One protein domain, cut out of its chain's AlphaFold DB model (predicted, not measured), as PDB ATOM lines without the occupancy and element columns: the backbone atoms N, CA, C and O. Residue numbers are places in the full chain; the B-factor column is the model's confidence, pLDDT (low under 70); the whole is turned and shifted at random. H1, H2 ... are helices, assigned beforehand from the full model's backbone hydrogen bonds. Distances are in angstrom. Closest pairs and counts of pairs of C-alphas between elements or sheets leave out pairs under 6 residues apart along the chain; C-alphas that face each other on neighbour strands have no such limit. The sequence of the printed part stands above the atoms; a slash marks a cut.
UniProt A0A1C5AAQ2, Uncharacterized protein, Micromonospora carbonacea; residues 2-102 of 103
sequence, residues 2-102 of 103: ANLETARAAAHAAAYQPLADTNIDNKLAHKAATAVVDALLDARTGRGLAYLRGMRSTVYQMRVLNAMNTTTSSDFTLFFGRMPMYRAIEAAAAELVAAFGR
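What this domain is: This is residues 2 to 102 of the 103 residues of an uncharacterized protein of Micromonospora carbonacea (UniProt A0A1C5AAQ2). Two long helices, H1 and H6, run side by side in opposite ways, and H3 lies along the other side of H6 to make a row; H2 crosses one side of this row, packing on H1 and H6, while H4 touches H6 with its residues 57 to 61 alone, leads away from the row and packs on H2, and the short H5 sits at one end of the whole, beside residues 65 to 69 of H4. The 101 printed residues hold six named helices, H1 to H6 in chain order, and no named strand: all helix. The whole is compact, with a radius of gyration of the C-alphas of 12.6 A, and elongated, spanning 39 by 25 by 22 A.

How they stand to each other: Start at H1, residues 2 to 20; H2, residues 26 to 42, touches it at Ala 15 and Ala 33, closest C-alphas 5.0 A apart, at a steep tilt of 47 degrees. H6, residues 82 to 100, is the hub: it touches H1 at a shallow tilt of 18 degrees, opposite ways, with the C-alphas of Ala 15 and Ala 88 closest at 4.0 A. H3, residues 46 to 54, touches H6 at Arg 53 and Glu 90, closest C-alphas 5.5 A apart. H4, residues 57 to 69, touches H2 at Val 64 and Ala 35, closest C-alphas 5.9 A apart. H5, residues 75 to 79, touches H4 and is apart from H6. Every O i to N i+4 pair is within hydrogen-bond range in H2, H3, H4, H5 and H6, and 12 of 15 in H1.

Where its parts are: Find C-alpha 2 at (55.580, 30.502, 9.144); H1 runs 27.2 A from there. H2 measures 24.4 A, H4 17.6 A and H3 12.2 A. H6 runs 26.9 A to C-alpha 100 at (51.172, 25.356, 19.542).

The domain as a whole: The farthest C-alphas, Ser 74 and Arg 102, are 40.1 A apart. The printed part has no cut, and its five links are tight. Confidence is under 70 at residue 2, residues 43 to 82 and residues 101 to 102.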
ATOM      1  N   ALA A   2      56.461  31.422   9.890       55.56
ATOM      2  CA  ALA A   2      55.580  30.502   9.144       55.56
ATOM      3  C   ALA A   2      54.590  29.629   9.964       55.56
ATOM      4  O   ALA A   2      53.651  29.074   9.400       55.56
ATOM      5  N   ASN A   3      54.754  29.497  11.289       76.75
ATOM      6  CA  ASN A   3      53.892  28.625  12.104       76.75
ATOM      7  C   ASN A   3      52.528  29.269  12.449       76.75
ATOM      8  O   ASN A   3      51.520  28.579  12.535       76.75
ATOM      9  N   LEU A   4      52.464  30.597  12.620       81.00
ATOM     10  CA  LEU A   4      51.233  31.260  13.076       81.00
ATOM     11  C   LEU A   4      50.189  31.402  11.961       81.00
ATOM     12  O   LEU A   4      49.007  31.183  12.204       81.00
ATOM     13  N   GLU A   5      50.615  31.767  10.754       86.38
ATOM     14  CA  GLU A   5      49.713  31.922   9.606       86.38
ATOM     15  C   GLU A   5      49.132  30.577   9.171       86.38
ATOM     16  O   GLU A   5      47.926  30.469   8.964       86.38
ATOM     17  N   THR A   6      49.962  29.530   9.152       86.81
ATOM     18  CA  THR A   6      49.521  28.157   8.874       86.81
ATOM     19  C   THR A   6      48.522  27.667   9.927       86.81
ATOM     20  O   THR A   6      47.469  27.140   9.577       86.81
ATOM     21  N   ALA A   7      48.794  27.908  11.218       86.06
ATOM     22  CA  ALA A   7      47.872  27.563  12.301       86.06
ATOM     23  C   ALA A   7      46.542  28.330  12.209       86.06
ATOM     24  O   ALA A   7      45.479  27.761  12.440       86.06
ATOM     25  N   ARG A   8      46.589  29.617  11.838       88.62
ATOM     26  CA  ARG A   8      45.395  30.447  11.637       88.62
ATOM     27  C   ARG A   8      44.554  29.941  10.466       88.62
ATOM     28  O   ARG A   8      43.338  29.863  10.607       88.62
ATOM     29  N   ALA A   9      45.179  29.580   9.345       91.25
ATOM     30  CA  ALA A   9      44.478  29.044   8.180       91.25
ATOM     31  C   ALA A   9      43.797  27.700   8.488       91.25
ATOM     32  O   ALA A   9      42.619  27.527   8.177       91.25
ATOM     33  N   ALA A  10      44.498  26.783   9.165       90.38
ATOM     34  CA  ALA A  10      43.937  25.495   9.581       90.38
ATOM     35  C   ALA A  10      42.765  25.667  10.564       90.38
ATOM     36  O   ALA A  10      41.689  25.109  10.357       90.38
ATOM     37  N   ALA A  11      42.938  26.508  11.589       89.88
ATOM     38  CA  ALA A  11      41.890  26.792  12.565       89.88
ATOM     39  C   ALA A  11      40.665  27.475  11.936       89.88
ATOM     40  O   ALA A  11      39.537  27.202  12.337       89.88
ATOM     41  N   HIS A  12      40.869  28.339  10.936       93.31
ATOM     42  CA  HIS A  12      39.777  28.989  10.212       93.31
ATOM     43  C   HIS A  12      38.970  27.994   9.383       93.31
ATOM     44  O   HIS A  12      37.748  27.972   9.508       93.31
ATOM     45  N   ALA A  13      39.637  27.127   8.615       93.88
ATOM     46  CA  ALA A  13      38.968  26.070   7.857       93.88
ATOM     47  C   ALA A  13      38.157  25.142   8.780       93.88
ATOM     48  O   ALA A  13      37.004  24.824   8.490       93.88
ATOM     49  N   ALA A  14      38.725  24.784   9.936       91.44
ATOM     50  CA  ALA A  14      38.067  23.957  10.943       91.44
ATOM     51  C   ALA A  14      36.857  24.652  11.600       91.44
ATOM     52  O   ALA A  14      35.828  24.015  11.813       91.44
ATOM     53  N   ALA A  15      36.944  25.955  11.896       89.00
ATOM     54  CA  ALA A  15      35.814  26.729  12.415       89.00
ATOM     55  C   ALA A  15      34.738  27.004  11.362       89.00
ATOM     56  O   ALA A  15      33.573  27.138  11.719       89.00
ATOM     57  N   TYR A  16      35.103  27.120  10.086       91.19
ATOM     58  CA  TYR A  16      34.167  27.440   9.016       91.19
ATOM     59  C   TYR A  16      33.176  26.304   8.761       91.19
ATOM     60  O   TYR A  16      31.987  26.576   8.636       91.19
ATOM     61  N   GLN A  17      33.633  25.048   8.751       88.38
ATOM     62  CA  GLN A  17      32.794  23.910   8.362       88.38
ATOM     63  C   GLN A  17      31.497  23.784   9.191       88.38
ATOM     64  O   GLN A  17      30.420  23.779   8.598       88.38
ATOM     65  N   PRO A  18      31.530  23.808  10.541       86.12
ATOM     66  CA  PRO A  18      30.313  23.714  11.350       86.12
ATOM     67  C   PRO A  18      29.365  24.907  11.192       86.12
ATOM     68  O   PRO A  18      28.192  24.804  11.545       86.12
ATOM     69  N   LEU A  19      29.880  26.050  10.730       84.00
ATOM     70  CA  LEU A  19      29.105  27.263  10.487       84.00
ATOM     71  C   LEU A  19      28.482  27.204   9.087       84.00
ATOM     72  O   LEU A  19      27.302  27.499   8.944       84.00
ATOM     73  N   ALA A  20      29.229  26.762   8.075       84.19
ATOM     74  CA  ALA A  20      28.751  26.576   6.705       84.19
ATOM     75  C   ALA A  20      27.685  25.473   6.580       84.19
ATOM     76  O   ALA A  20      26.815  25.564   5.721       84.19
ATOM     77  N   ASP A  21      27.706  24.475   7.471       81.56
ATOM     78  CA  ASP A  21      26.659  23.445   7.575       81.56
ATOM     79  C   ASP A  21      25.313  24.003   8.087       81.56
ATOM     80  O   ASP A  21      24.312  23.287   8.163       81.56
ATOM     81  N   THR A  22      25.269  25.282   8.467       72.69
ATOM     82  CA  THR A  22      24.025  25.992   8.774       72.69
ATOM     83  C   THR A  22      23.537  26.757   7.542       72.69
ATOM     84  O   THR A  22      24.332  27.141   6.693       72.69
ATOM     85  N   ASN A  23      22.232  27.039   7.445       73.88
ATOM     86  CA  ASN A  23      21.640  27.833   6.350       73.88
ATOM     87  C   ASN A  23      22.045  29.330   6.371       73.88
ATOM     88  O   ASN A  23      21.274  30.193   5.949       73.88
ATOM     89  N   ILE A  24      23.219  29.669   6.903       73.56
ATOM     90  CA  ILE A  24      23.754  31.028   6.914       73.56
ATOM     91  C   ILE A  24      24.418  31.382   5.589       73.56
ATOM     92  O   ILE A  24      24.920  30.534   4.855       73.56
ATOM     93  N   ASP A  25      24.503  32.682   5.332       82.19
ATOM     94  CA  ASP A  25      25.307  33.211   4.240       82.19
ATOM     95  C   ASP A  25      26.801  32.856   4.406       82.19
ATOM     96  O   ASP A  25      27.387  33.000   5.483       82.19
ATOM     97  N   ASN A  26      27.447  32.454   3.308       83.19
ATOM     98  CA  ASN A  26      28.857  32.049   3.297       83.19
ATOM     99  C   ASN A  26      29.819  33.155   3.751       83.19
ATOM    100  O   ASN A  26      30.831  32.871   4.397       83.19
ATOM    101  N   LYS A  27      29.528  34.429   3.450       83.31
ATOM    102  CA  LYS A  27      30.365  35.543   3.920       83.31
ATOM    103  C   LYS A  27      30.217  35.710   5.428       83.31
ATOM    104  O   LYS A  27      31.197  36.035   6.098       83.31
ATOM    105  N   LEU A  28      29.021  35.472   5.962       79.31
ATOM    106  CA  LEU A  28      28.766  35.488   7.400       79.31
ATOM    107  C   LEU A  28      29.486  34.340   8.115       79.31
ATOM    108  O   LEU A  28      30.143  34.577   9.128       79.31
ATOM    109  N   ALA A  29      29.443  33.133   7.548       83.25
ATOM    110  CA  ALA A  29      30.179  31.968   8.038       83.25
ATOM    111  C   ALA A  29      31.693  32.235   8.107       83.25
ATOM    112  O   ALA A  29      32.330  31.980   9.129       83.25
ATOM    113  N   HIS A  30      32.271  32.828   7.057       88.12
ATOM    114  CA  HIS A  30      33.686  33.199   7.046       88.12
ATOM    115  C   HIS A  30      34.035  34.273   8.079       88.12
ATOM    116  O   HIS A  30      35.054  34.143   8.759       88.12
ATOM    117  N   LYS A  31      33.203  35.311   8.228       83.81
ATOM    118  CA  LYS A  31      33.392  36.345   9.259       83.81
ATOM    119  C   LYS A  31      33.362  35.747  10.665       83.81
ATOM    120  O   LYS A  31      34.225  36.066  11.480       83.81
ATOM    121  N   ALA A  32      32.408  34.856  10.925       81.12
ATOM    122  CA  ALA A  32      32.269  34.168  12.201       81.12
ATOM    123  C   ALA A  32      33.471  33.271  12.508       81.12
ATOM    124  O   ALA A  32      34.032  33.359  13.601       81.12
ATOM    125  N   ALA A  33      33.927  32.481  11.535       87.19
ATOM    126  CA  ALA A  33      35.129  31.665  11.671       87.19
ATOM    127  C   ALA A  33      36.369  32.520  11.989       87.19
ATOM    128  O   ALA A  33      37.131  32.190  12.897       87.19
ATOM    129  N   THR A  34      36.543  33.658  11.308       88.06
ATOM    130  CA  THR A  34      37.638  34.599  11.596       88.06
ATOM    131  C   THR A  34      37.556  35.144  13.020       88.06
ATOM    132  O   THR A  34      38.542  35.086  13.753       88.06
ATOM    133  N   ALA A  35      36.375  35.596  13.451       82.25
ATOM    134  CA  ALA A  35      36.173  36.124  14.799       82.25
ATOM    135  C   ALA A  35      36.444  35.072  15.893       82.25
ATOM    136  O   ALA A  35      37.021  35.400  16.931       82.25
ATOM    137  N   VAL A  36      36.078  33.806  15.658       83.69
ATOM    138  CA  VAL A  36      36.406  32.684  16.554       83.69
ATOM    139  C   VAL A  36      37.917  32.514  16.681       83.69
ATOM    140  O   VAL A  36      38.438  32.468  17.797       83.69
ATOM    141  N   VAL A  37      38.636  32.451  15.559       86.62
ATOM    142  CA  VAL A  37      40.090  32.244  15.560       86.62
ATOM    143  C   VAL A  37      40.818  33.408  16.229       86.62
ATOM    144  O   VAL A  37      41.717  33.177  17.038       86.62
ATOM    145  N   ASP A  38      40.417  34.648  15.961       83.38
ATOM    146  CA  ASP A  38      41.035  35.818  16.586       83.38
ATOM    147  C   ASP A  38      40.776  35.868  18.096       83.38
ATOM    148  O   ASP A  38      41.705  36.114  18.865       83.38
ATOM    149  N   ALA A  39      39.565  35.532  18.548       77.50
ATOM    150  CA  ALA A  39      39.256  35.454  19.973       77.50
ATOM    151  C   ALA A  39      40.063  34.352  20.694       77.50
ATOM    152  O   ALA A  39      40.484  34.532  21.839       77.50
ATOM    153  N   LEU A  40      40.315  33.221  20.026       79.38
ATOM    154  CA  LEU A  40      41.161  32.141  20.545       79.38
ATOM    155  C   LEU A  40      42.644  32.528  20.587       79.38
ATOM    156  O   LEU A  40      43.347  32.202  21.544       79.38
ATOM    157  N   LEU A  41      43.122  33.241  19.568       79.19
ATOM    158  CA  LEU A  41      44.487  33.762  19.528       79.19
ATOM    159  C   LEU A  41      44.710  34.888  20.543       79.19
ATOM    160  O   LEU A  41      45.829  35.024  21.025       79.19
ATOM    161  N   ASP A  42      43.689  35.662  20.901       76.12
ATOM    162  CA  ASP A  42      43.758  36.624  22.008       76.12
ATOM    163  C   ASP A  42      43.877  35.905  23.368       76.12
ATOM    164  O   ASP A  42      44.659  36.287  24.235       76.12
ATOM    165  N   ALA A  43      43.210  34.755  23.522       66.06
ATOM    166  CA  ALA A  43      43.246  33.928  24.735       66.06
ATOM    167  C   ALA A  43      44.583  33.194  25.004       66.06
ATOM    168  O   ALA A  43      44.662  32.458  25.991       66.06
ATOM    169  N   ARG A  44      45.583  33.394  24.125       61.94
ATOM    170  CA  ARG A  44      46.902  32.770  23.823       61.94
ATOM    171  C   ARG A  44      47.697  31.921  24.834       61.94
ATOM    172  O   ARG A  44      48.875  31.656  24.609       61.94
ATOM    173  N   THR A  45      47.108  31.412  25.904       59.97
ATOM    174  CA  THR A  45      47.728  30.423  26.786       59.97
ATOM    175  C   THR A  45      47.229  29.027  26.415       59.97
ATOM    176  O   THR A  45      46.034  28.825  26.209       59.97
ATOM    177  N   GLY A  46      48.123  28.032  26.360       54.81
ATOM    178  CA  GLY A  46      47.731  26.631  26.125       54.81
ATOM    179  C   GLY A  46      46.706  26.124  27.149       54.81
ATOM    180  O   GLY A  46      45.814  25.354  26.803       54.81
ATOM    181  N   ARG A  47      46.751  26.654  28.385       58.75
ATOM    182  CA  ARG A  47      45.703  26.447  29.399       58.75
ATOM    183  C   ARG A  47      44.372  27.078  28.985       58.75
ATOM    184  O   ARG A  47      43.354  26.426  29.138       58.75
ATOM    185  N   GLY A  48      44.373  28.292  28.430       63.88
ATOM    186  CA  GLY A  48      43.187  28.965  27.894       63.88
ATOM    187  C   GLY A  48      42.540  28.214  26.728       63.88
ATOM    188  O   GLY A  48      41.326  28.061  26.712       63.88
ATOM    189  N   LEU A  49      43.326  27.657  25.803       64.00
ATOM    190  CA  LEU A  49      42.791  26.877  24.677       64.00
ATOM    191  C   LEU A  49      42.231  25.512  25.117       64.00
ATOM    192  O   LEU A  49      41.133  25.134  24.710       64.00
ATOM    193  N   ALA A  50      42.934  24.796  26.002       59.88
ATOM    194  CA  ALA A  50      42.431  23.551  26.588       59.88
ATOM    195  C   ALA A  50      41.170  23.783  27.441       59.88
ATOM    196  O   ALA A  50      40.243  22.978  27.436       59.88
ATOM    197  N   TYR A  51      41.102  24.923  28.126       60.00
ATOM    198  CA  TYR A  51      39.938  25.350  28.893       60.00
ATOM    199  C   TYR A  51      38.704  25.644  28.023       60.00
ATOM    200  O   TYR A  51      37.568  25.429  28.456       60.00
ATOM    201  N   LEU A  52      38.916  26.082  26.779       60.41
ATOM    202  CA  LEU A  52      37.854  26.332  25.799       60.41
ATOM    203  C   LEU A  52      37.330  25.056  25.150       60.41
ATOM    204  O   LEU A  52      36.134  24.971  24.891       60.41
ATOM    205  N   ARG A  53      38.185  24.040  25.010       61.72
ATOM    206  CA  ARG A  53      37.759  22.658  24.747       61.72
ATOM    207  C   ARG A  53      36.976  22.058  25.931       61.72
ATOM    208  O   ARG A  53      36.240  21.099  25.754       61.72
ATOM    209  N   GLY A  54      37.173  22.622  27.127       55.31
ATOM    210  CA  GLY A  54      36.629  22.168  28.402       55.31
ATOM    211  C   GLY A  54      35.203  22.622  28.695       55.31
ATOM    212  O   GLY A  54      34.355  21.754  28.833       55.31
ATOM    213  N   MET A  55      34.913  23.924  28.891       51.50
ATOM    214  CA  MET A  55      33.554  24.317  29.353       51.50
ATOM    215  C   MET A  55      33.195  25.818  29.467       51.50
ATOM    216  O   MET A  55      32.104  26.123  29.944       51.50
ATOM    217  N   ARG A  56      34.022  26.796  29.057       54.97
ATOM    218  CA  ARG A  56      33.637  28.240  29.104       54.97
ATOM    219  C   ARG A  56      33.399  28.873  27.729       54.97
ATOM    220  O   ARG A  56      33.726  30.040  27.502       54.97
ATOM    221  N   SER A  57      32.785  28.127  26.817       54.91
ATOM    222  CA  SER A  57      32.410  28.622  25.487       54.91
ATOM    223  C   SER A  57      31.441  29.811  25.538       54.91
ATOM    224  O   SER A  57      31.497  30.645  24.648       54.91
ATOM    225  N   THR A  58      30.630  29.983  26.589       58.62
ATOM    226  CA  THR A  58      29.623  31.060  26.671       58.62
ATOM    227  C   THR A  58      30.225  32.470  26.698       58.62
ATOM    228  O   THR A  58      29.694  33.371  26.058       58.62
ATOM    229  N   VAL A  59      31.345  32.693  27.401       62.25
ATOM    230  CA  VAL A  59      31.981  34.028  27.488       62.25
ATOM    231  C   VAL A  59      32.601  34.423  26.149       62.25
ATOM    232  O   VAL A  59      32.458  35.559  25.702       62.25
ATOM    233  N   TYR A  60      33.263  33.478  25.486       62.28
ATOM    234  CA  TYR A  60      33.867  33.714  24.178       62.28
ATOM    235  C   TYR A  60      32.824  33.757  23.069       62.28
ATOM    236  O   TYR A  60      32.924  34.606  22.194       62.28
ATOM    237  N   GLN A  61      31.768  32.949  23.164       64.00
ATOM    238  CA  GLN A  61      30.587  33.067  22.320       64.00
ATOM    239  C   GLN A  61      30.004  34.478  22.427       64.00
ATOM    240  O   GLN A  61      29.783  35.098  21.399       64.00
ATOM    241  N   MET A  62      29.832  35.028  23.634       64.06
ATOM    242  CA  MET A  62      29.349  36.404  23.805       64.06
ATOM    243  C   MET A  62      30.331  37.452  23.268       64.06
ATOM    244  O   MET A  62      29.890  38.437  22.691       64.06
ATOM    245  N   ARG A  63      31.652  37.257  23.394       68.06
ATOM    246  CA  ARG A  63      32.647  38.158  22.776       68.06
ATOM    247  C   ARG A  63      32.565  38.144  21.253       68.06
ATOM    248  O   ARG A  63      32.572  39.203  20.638       68.06
ATOM    249  N   VAL A  64      32.460  36.958  20.665       67.50
ATOM    250  CA  VAL A  64      32.349  36.744  19.220       67.50
ATOM    251  C   VAL A  64      31.020  37.312  18.704       67.50
ATOM    252  O   VAL A  64      31.018  38.076  17.743       67.50
ATOM    253  N   LEU A  65      29.910  37.057  19.405       68.25
ATOM    254  CA  LEU A  65      28.603  37.665  19.135       68.25
ATOM    255  C   LEU A  65      28.647  39.193  19.244       68.25
ATOM    256  O   LEU A  65      28.139  39.865  18.359       68.25
ATOM    257  N   ASN A  66      29.282  39.761  20.273       66.81
ATOM    258  CA  ASN A  66      29.395  41.214  20.432       66.81
ATOM    259  C   ASN A  66      30.247  41.849  19.327       66.81
ATOM    260  O   ASN A  66      29.838  42.862  18.769       66.81
ATOM    261  N   ALA A  67      31.382  41.238  18.969       65.12
ATOM    262  CA  ALA A  67      32.227  41.699  17.867       65.12
ATOM    263  C   ALA A  67      31.499  41.658  16.511       65.12
ATOM    264  O   ALA A  67      31.805  42.441  15.611       65.12
ATOM    265  N   MET A  68      30.521  40.765  16.346       63.50
ATOM    266  CA  MET A  68      29.723  40.677  15.121       63.50
ATOM    267  C   MET A  68      28.447  41.514  15.157       63.50
ATOM    268  O   MET A  68      28.117  42.102  14.132       63.50
ATOM    269  N   ASN A  69      27.812  41.701  16.316       62.09
ATOM    270  CA  ASN A  69      26.678  42.617  16.494       62.09
ATOM    271  C   ASN A  69      27.060  44.077  16.221       62.09
ATOM    272  O   ASN A  69      26.241  44.840  15.720       62.09
ATOM    273  N   THR A  70      28.308  44.467  16.490       55.31
ATOM    274  CA  THR A  70      28.825  45.793  16.112       55.31
ATOM    275  C   THR A  70      29.086  45.938  14.613       55.31
ATOM    276  O   THR A  70      29.246  47.056  14.133       55.31
ATOM    277  N   THR A  71      29.147  44.830  13.867       50.81
ATOM    278  CA  THR A  71      29.699  44.809  12.505       50.81
ATOM    279  C   THR A  71      28.674  44.388  11.453       50.81
ATOM    280  O   THR A  71      28.798  44.779  10.292       50.81
ATOM    281  N   THR A  72      27.673  43.562  11.772       47.41
ATOM    282  CA  THR A  72      26.648  43.143  10.805       47.41
ATOM    283  C   THR A  72      25.423  42.539  11.507       47.41
ATOM    284  O   THR A  72      25.521  41.442  12.033       47.41
ATOM    285  N   SER A  73      24.289  43.248  11.426       46.84
ATOM    286  CA  SER A  73      22.892  42.781  11.519       46.84
ATOM    287  C   SER A  73      22.448  41.918  12.721       46.84
ATOM    288  O   SER A  73      23.022  40.881  13.039       46.84
ATOM    289  N   SER A  74      21.291  42.277  13.284       49.19
ATOM    290  CA  SER A  74      20.441  41.487  14.196       49.19
ATOM    291  C   SER A  74      20.268  40.010  13.788       49.19
ATOM    292  O   SER A  74      20.029  39.154  14.641       49.19
ATOM    293  N   ASP A  75      20.446  39.715  12.499       49.25
ATOM    294  CA  ASP A  75      20.479  38.388  11.884       49.25
ATOM    295  C   ASP A  75      21.525  37.451  12.505       49.25
ATOM    296  O   ASP A  75      21.266  36.262  12.680       49.25
ATOM    297  N   PHE A  76      22.691  37.961  12.910       54.53
ATOM    298  CA  PHE A  76      23.764  37.117  13.441       54.53
ATOM    299  C   PHE A  76      23.312  36.318  14.676       54.53
ATOM    300  O   PHE A  76      23.586  35.124  14.811       54.53
ATOM    301  N   THR A  77      22.555  36.968  15.558       55.56
ATOM    302  CA  THR A  77      21.997  36.355  16.770       55.56
ATOM    303  C   THR A  77      20.878  35.352  16.471       55.56
ATOM    304  O   THR A  77      20.650  34.450  17.273       55.56
ATOM    305  N   LEU A  78      20.182  35.504  15.337       53.41
ATOM    306  CA  LEU A  78      19.054  34.662  14.930       53.41
ATOM    307  C   LEU A  78      19.502  33.379  14.220       53.41
ATOM    308  O   LEU A  78      18.862  32.342  14.391       53.41
ATOM    309  N   PHE A  79      20.598  33.424  13.457       54.47
ATOM    310  CA  PHE A  79      21.020  32.281  12.643       54.47
ATOM    311  C   PHE A  79      22.058  31.369  13.306       54.47
ATOM    312  O   PHE A  79      22.104  30.174  13.006       54.47
ATOM    313  N   PHE A  80      22.859  31.874  14.247       60.62
ATOM    314  CA  PHE A  80      23.790  31.021  14.983       60.62
ATOM    315  C   PHE A  80      23.113  30.367  16.184       60.62
ATOM    316  O   PHE A  80      23.137  30.871  17.308       60.62
ATOM    317  N   GLY A  81      22.560  29.174  15.956       60.84
ATOM    318  CA  GLY A  81      22.235  28.265  17.051       60.84
ATOM    319  C   GLY A  81      23.461  28.031  17.946       60.84
ATOM    320  O   GLY A  81      24.606  28.072  17.488       60.84
ATOM    321  N   ARG A  82      23.240  27.762  19.242       65.56
ATOM    322  CA  ARG A  82      24.343  27.478  20.183       65.56
ATOM    323  C   ARG A  82      25.255  26.362  19.654       65.56
ATOM    324  O   ARG A  82      26.463  26.514  19.686       65.56
ATOM    325  N   MET A  83      24.711  25.282  19.098       74.31
ATOM    326  CA  MET A  83      25.509  24.101  18.732       74.31
ATOM    327  C   MET A  83      26.566  24.347  17.626       74.31
ATOM    328  O   MET A  83      27.725  24.000  17.857       74.31
ATOM    329  N   PRO A  84      26.244  24.971  16.475       79.00
ATOM    330  CA  PRO A  84      27.232  25.323  15.444       79.00
ATOM    331  C   PRO A  84      28.416  26.153  15.953       79.00
ATOM    332  O   PRO A  84      29.567  25.839  15.659       79.00
ATOM    333  N   MET A  85      28.149  27.173  16.777       78.75
ATOM    334  CA  MET A  85      29.205  28.030  17.327       78.75
ATOM    335  C   MET A  85      30.135  27.276  18.273       78.75
ATOM    336  O   MET A  85      31.343  27.496  18.249       78.75
ATOM    337  N   TYR A  86      29.597  26.373  19.096       78.31
ATOM    338  CA  TYR A  86      30.418  25.572  20.009       78.31
ATOM    339  C   TYR A  86      31.328  24.633  19.219       78.31
ATOM    340  O   TYR A  86      32.525  24.588  19.486       78.31
ATOM    341  N   ARG A  87      30.794  23.967  18.188       83.94
ATOM    342  CA  ARG A  87      31.581  23.102  17.298       83.94
ATOM    343  C   ARG A  87      32.690  23.867  16.581       83.94
ATOM    344  O   ARG A  87      33.809  23.373  16.507       83.94
ATOM    345  N   ALA A  88      32.406  25.075  16.099       85.62
ATOM    346  CA  ALA A  88      33.413  25.920  15.463       85.62
ATOM    347  C   ALA A  88      34.544  26.309  16.430       85.62
ATOM    348  O   ALA A  88      35.718  26.247  16.068       85.62
ATOM    349  N   ILE A  89      34.198  26.663  17.674       82.44
ATOM    350  CA  ILE A  89      35.173  26.983  18.727       82.44
ATOM    351  C   ILE A  89      36.021  25.754  19.078       82.44
ATOM    352  O   ILE A  89      37.242  25.868  19.161       82.44
ATOM    353  N   GLU A  90      35.403  24.585  19.259       83.81
ATOM    354  CA  GLU A  90      36.107  23.334  19.569       83.81
ATOM    355  C   GLU A  90      37.062  22.916  18.444       83.81
ATOM    356  O   GLU A  90      38.215  22.573  18.715       83.81
ATOM    357  N   ALA A  91      36.606  22.993  17.191       87.56
ATOM    358  CA  ALA A  91      37.390  22.633  16.016       87.56
ATOM    359  C   ALA A  91      38.603  23.563  15.837       87.56
ATOM    360  O   ALA A  91      39.735  23.090  15.734       87.56
ATOM    361  N   ALA A  92      38.405  24.886  15.905       86.56
ATOM    362  CA  ALA A  92      39.517  25.836  15.850       86.56
ATOM    363  C   ALA A  92      40.482  25.685  17.032       86.56
ATOM    364  O   ALA A  92      41.698  25.745  16.847       86.56
ATOM    365  N   ALA A  93      39.974  25.472  18.249       83.00
ATOM    366  CA  ALA A  93      40.823  25.281  19.421       83.00
ATOM    367  C   ALA A  93      41.694  24.024  19.292       83.00
ATOM    368  O   ALA A  93      42.865  24.065  19.665       83.00
ATOM    369  N   ALA A  94      41.161  22.926  18.743       84.06
ATOM    370  CA  ALA A  94      41.924  21.704  18.508       84.06
ATOM    371  C   ALA A  94      43.107  21.937  17.552       84.06
ATOM    372  O   ALA A  94      44.227  21.544  17.883       84.06
ATOM    373  N   GLU A  95      42.885  22.638  16.439       87.38
ATOM    374  CA  GLU A  95      43.940  22.978  15.472       87.38
ATOM    375  C   GLU A  95      45.005  23.901  16.076       87.38
ATOM    376  O   GLU A  95      46.207  23.650  15.956       87.38
ATOM    377  N   LEU A  96      44.588  24.938  16.810       83.19
ATOM    378  CA  LEU A  96      45.525  25.844  17.479       83.19
ATOM    379  C   LEU A  96      46.344  25.118  18.557       83.19
ATOM    380  O   LEU A  96      47.550  25.337  18.662       83.19
ATOM    381  N   VAL A  97      45.734  24.220  19.337       81.19
ATOM    382  CA  VAL A  97      46.458  23.392  20.316       81.19
ATOM    383  C   VAL A  97      47.423  22.435  19.620       81.19
ATOM    384  O   VAL A  97      48.558  22.309  20.066       81.19
ATOM    385  N   ALA A  98      47.026  21.795  18.519       81.62
ATOM    386  CA  ALA A  98      47.904  20.908  17.757       81.62
ATOM    387  C   ALA A  98      49.098  21.650  17.125       81.62
ATOM    388  O   ALA A  98      50.180  21.074  16.988       81.62
ATOM    389  N   ALA A  99      48.920  22.924  16.763       81.56
ATOM    390  CA  ALA A  99      49.975  23.773  16.219       81.56
ATOM    391  C   ALA A  99      50.916  24.342  17.300       81.56
ATOM    392  O   ALA A  99      52.129  24.420  17.086       81.56
ATOM    393  N   PHE A 100      50.387  24.732  18.466       75.94
ATOM    394  CA  PHE A 100      51.172  25.356  19.542       75.94
ATOM    395  C   PHE A 100      51.697  24.378  20.601       75.94
ATOM    396  O   PHE A 100      52.706  24.679  21.229       75.94
ATOM    397  N   GLY A 101      51.048  23.228  20.791       64.38
ATOM    398  CA  GLY A 101      51.418  22.189  21.759       64.38
ATOM    399  C   GLY A 101      52.577  21.288  21.322       64.38
ATOM    400  O   GLY A 101      53.044  20.482  22.117       64.38
ATOM    401  N   ARG A 102      53.079  21.429  20.087       54.41
ATOM    402  CA  ARG A 102      54.340  20.807  19.629       54.41
ATOM    403  C   ARG A 102      55.583  21.627  20.029       54.41
ATOM    404  O   ARG A 102      56.521  21.725  19.240       54.41
TER     405      ARG A 102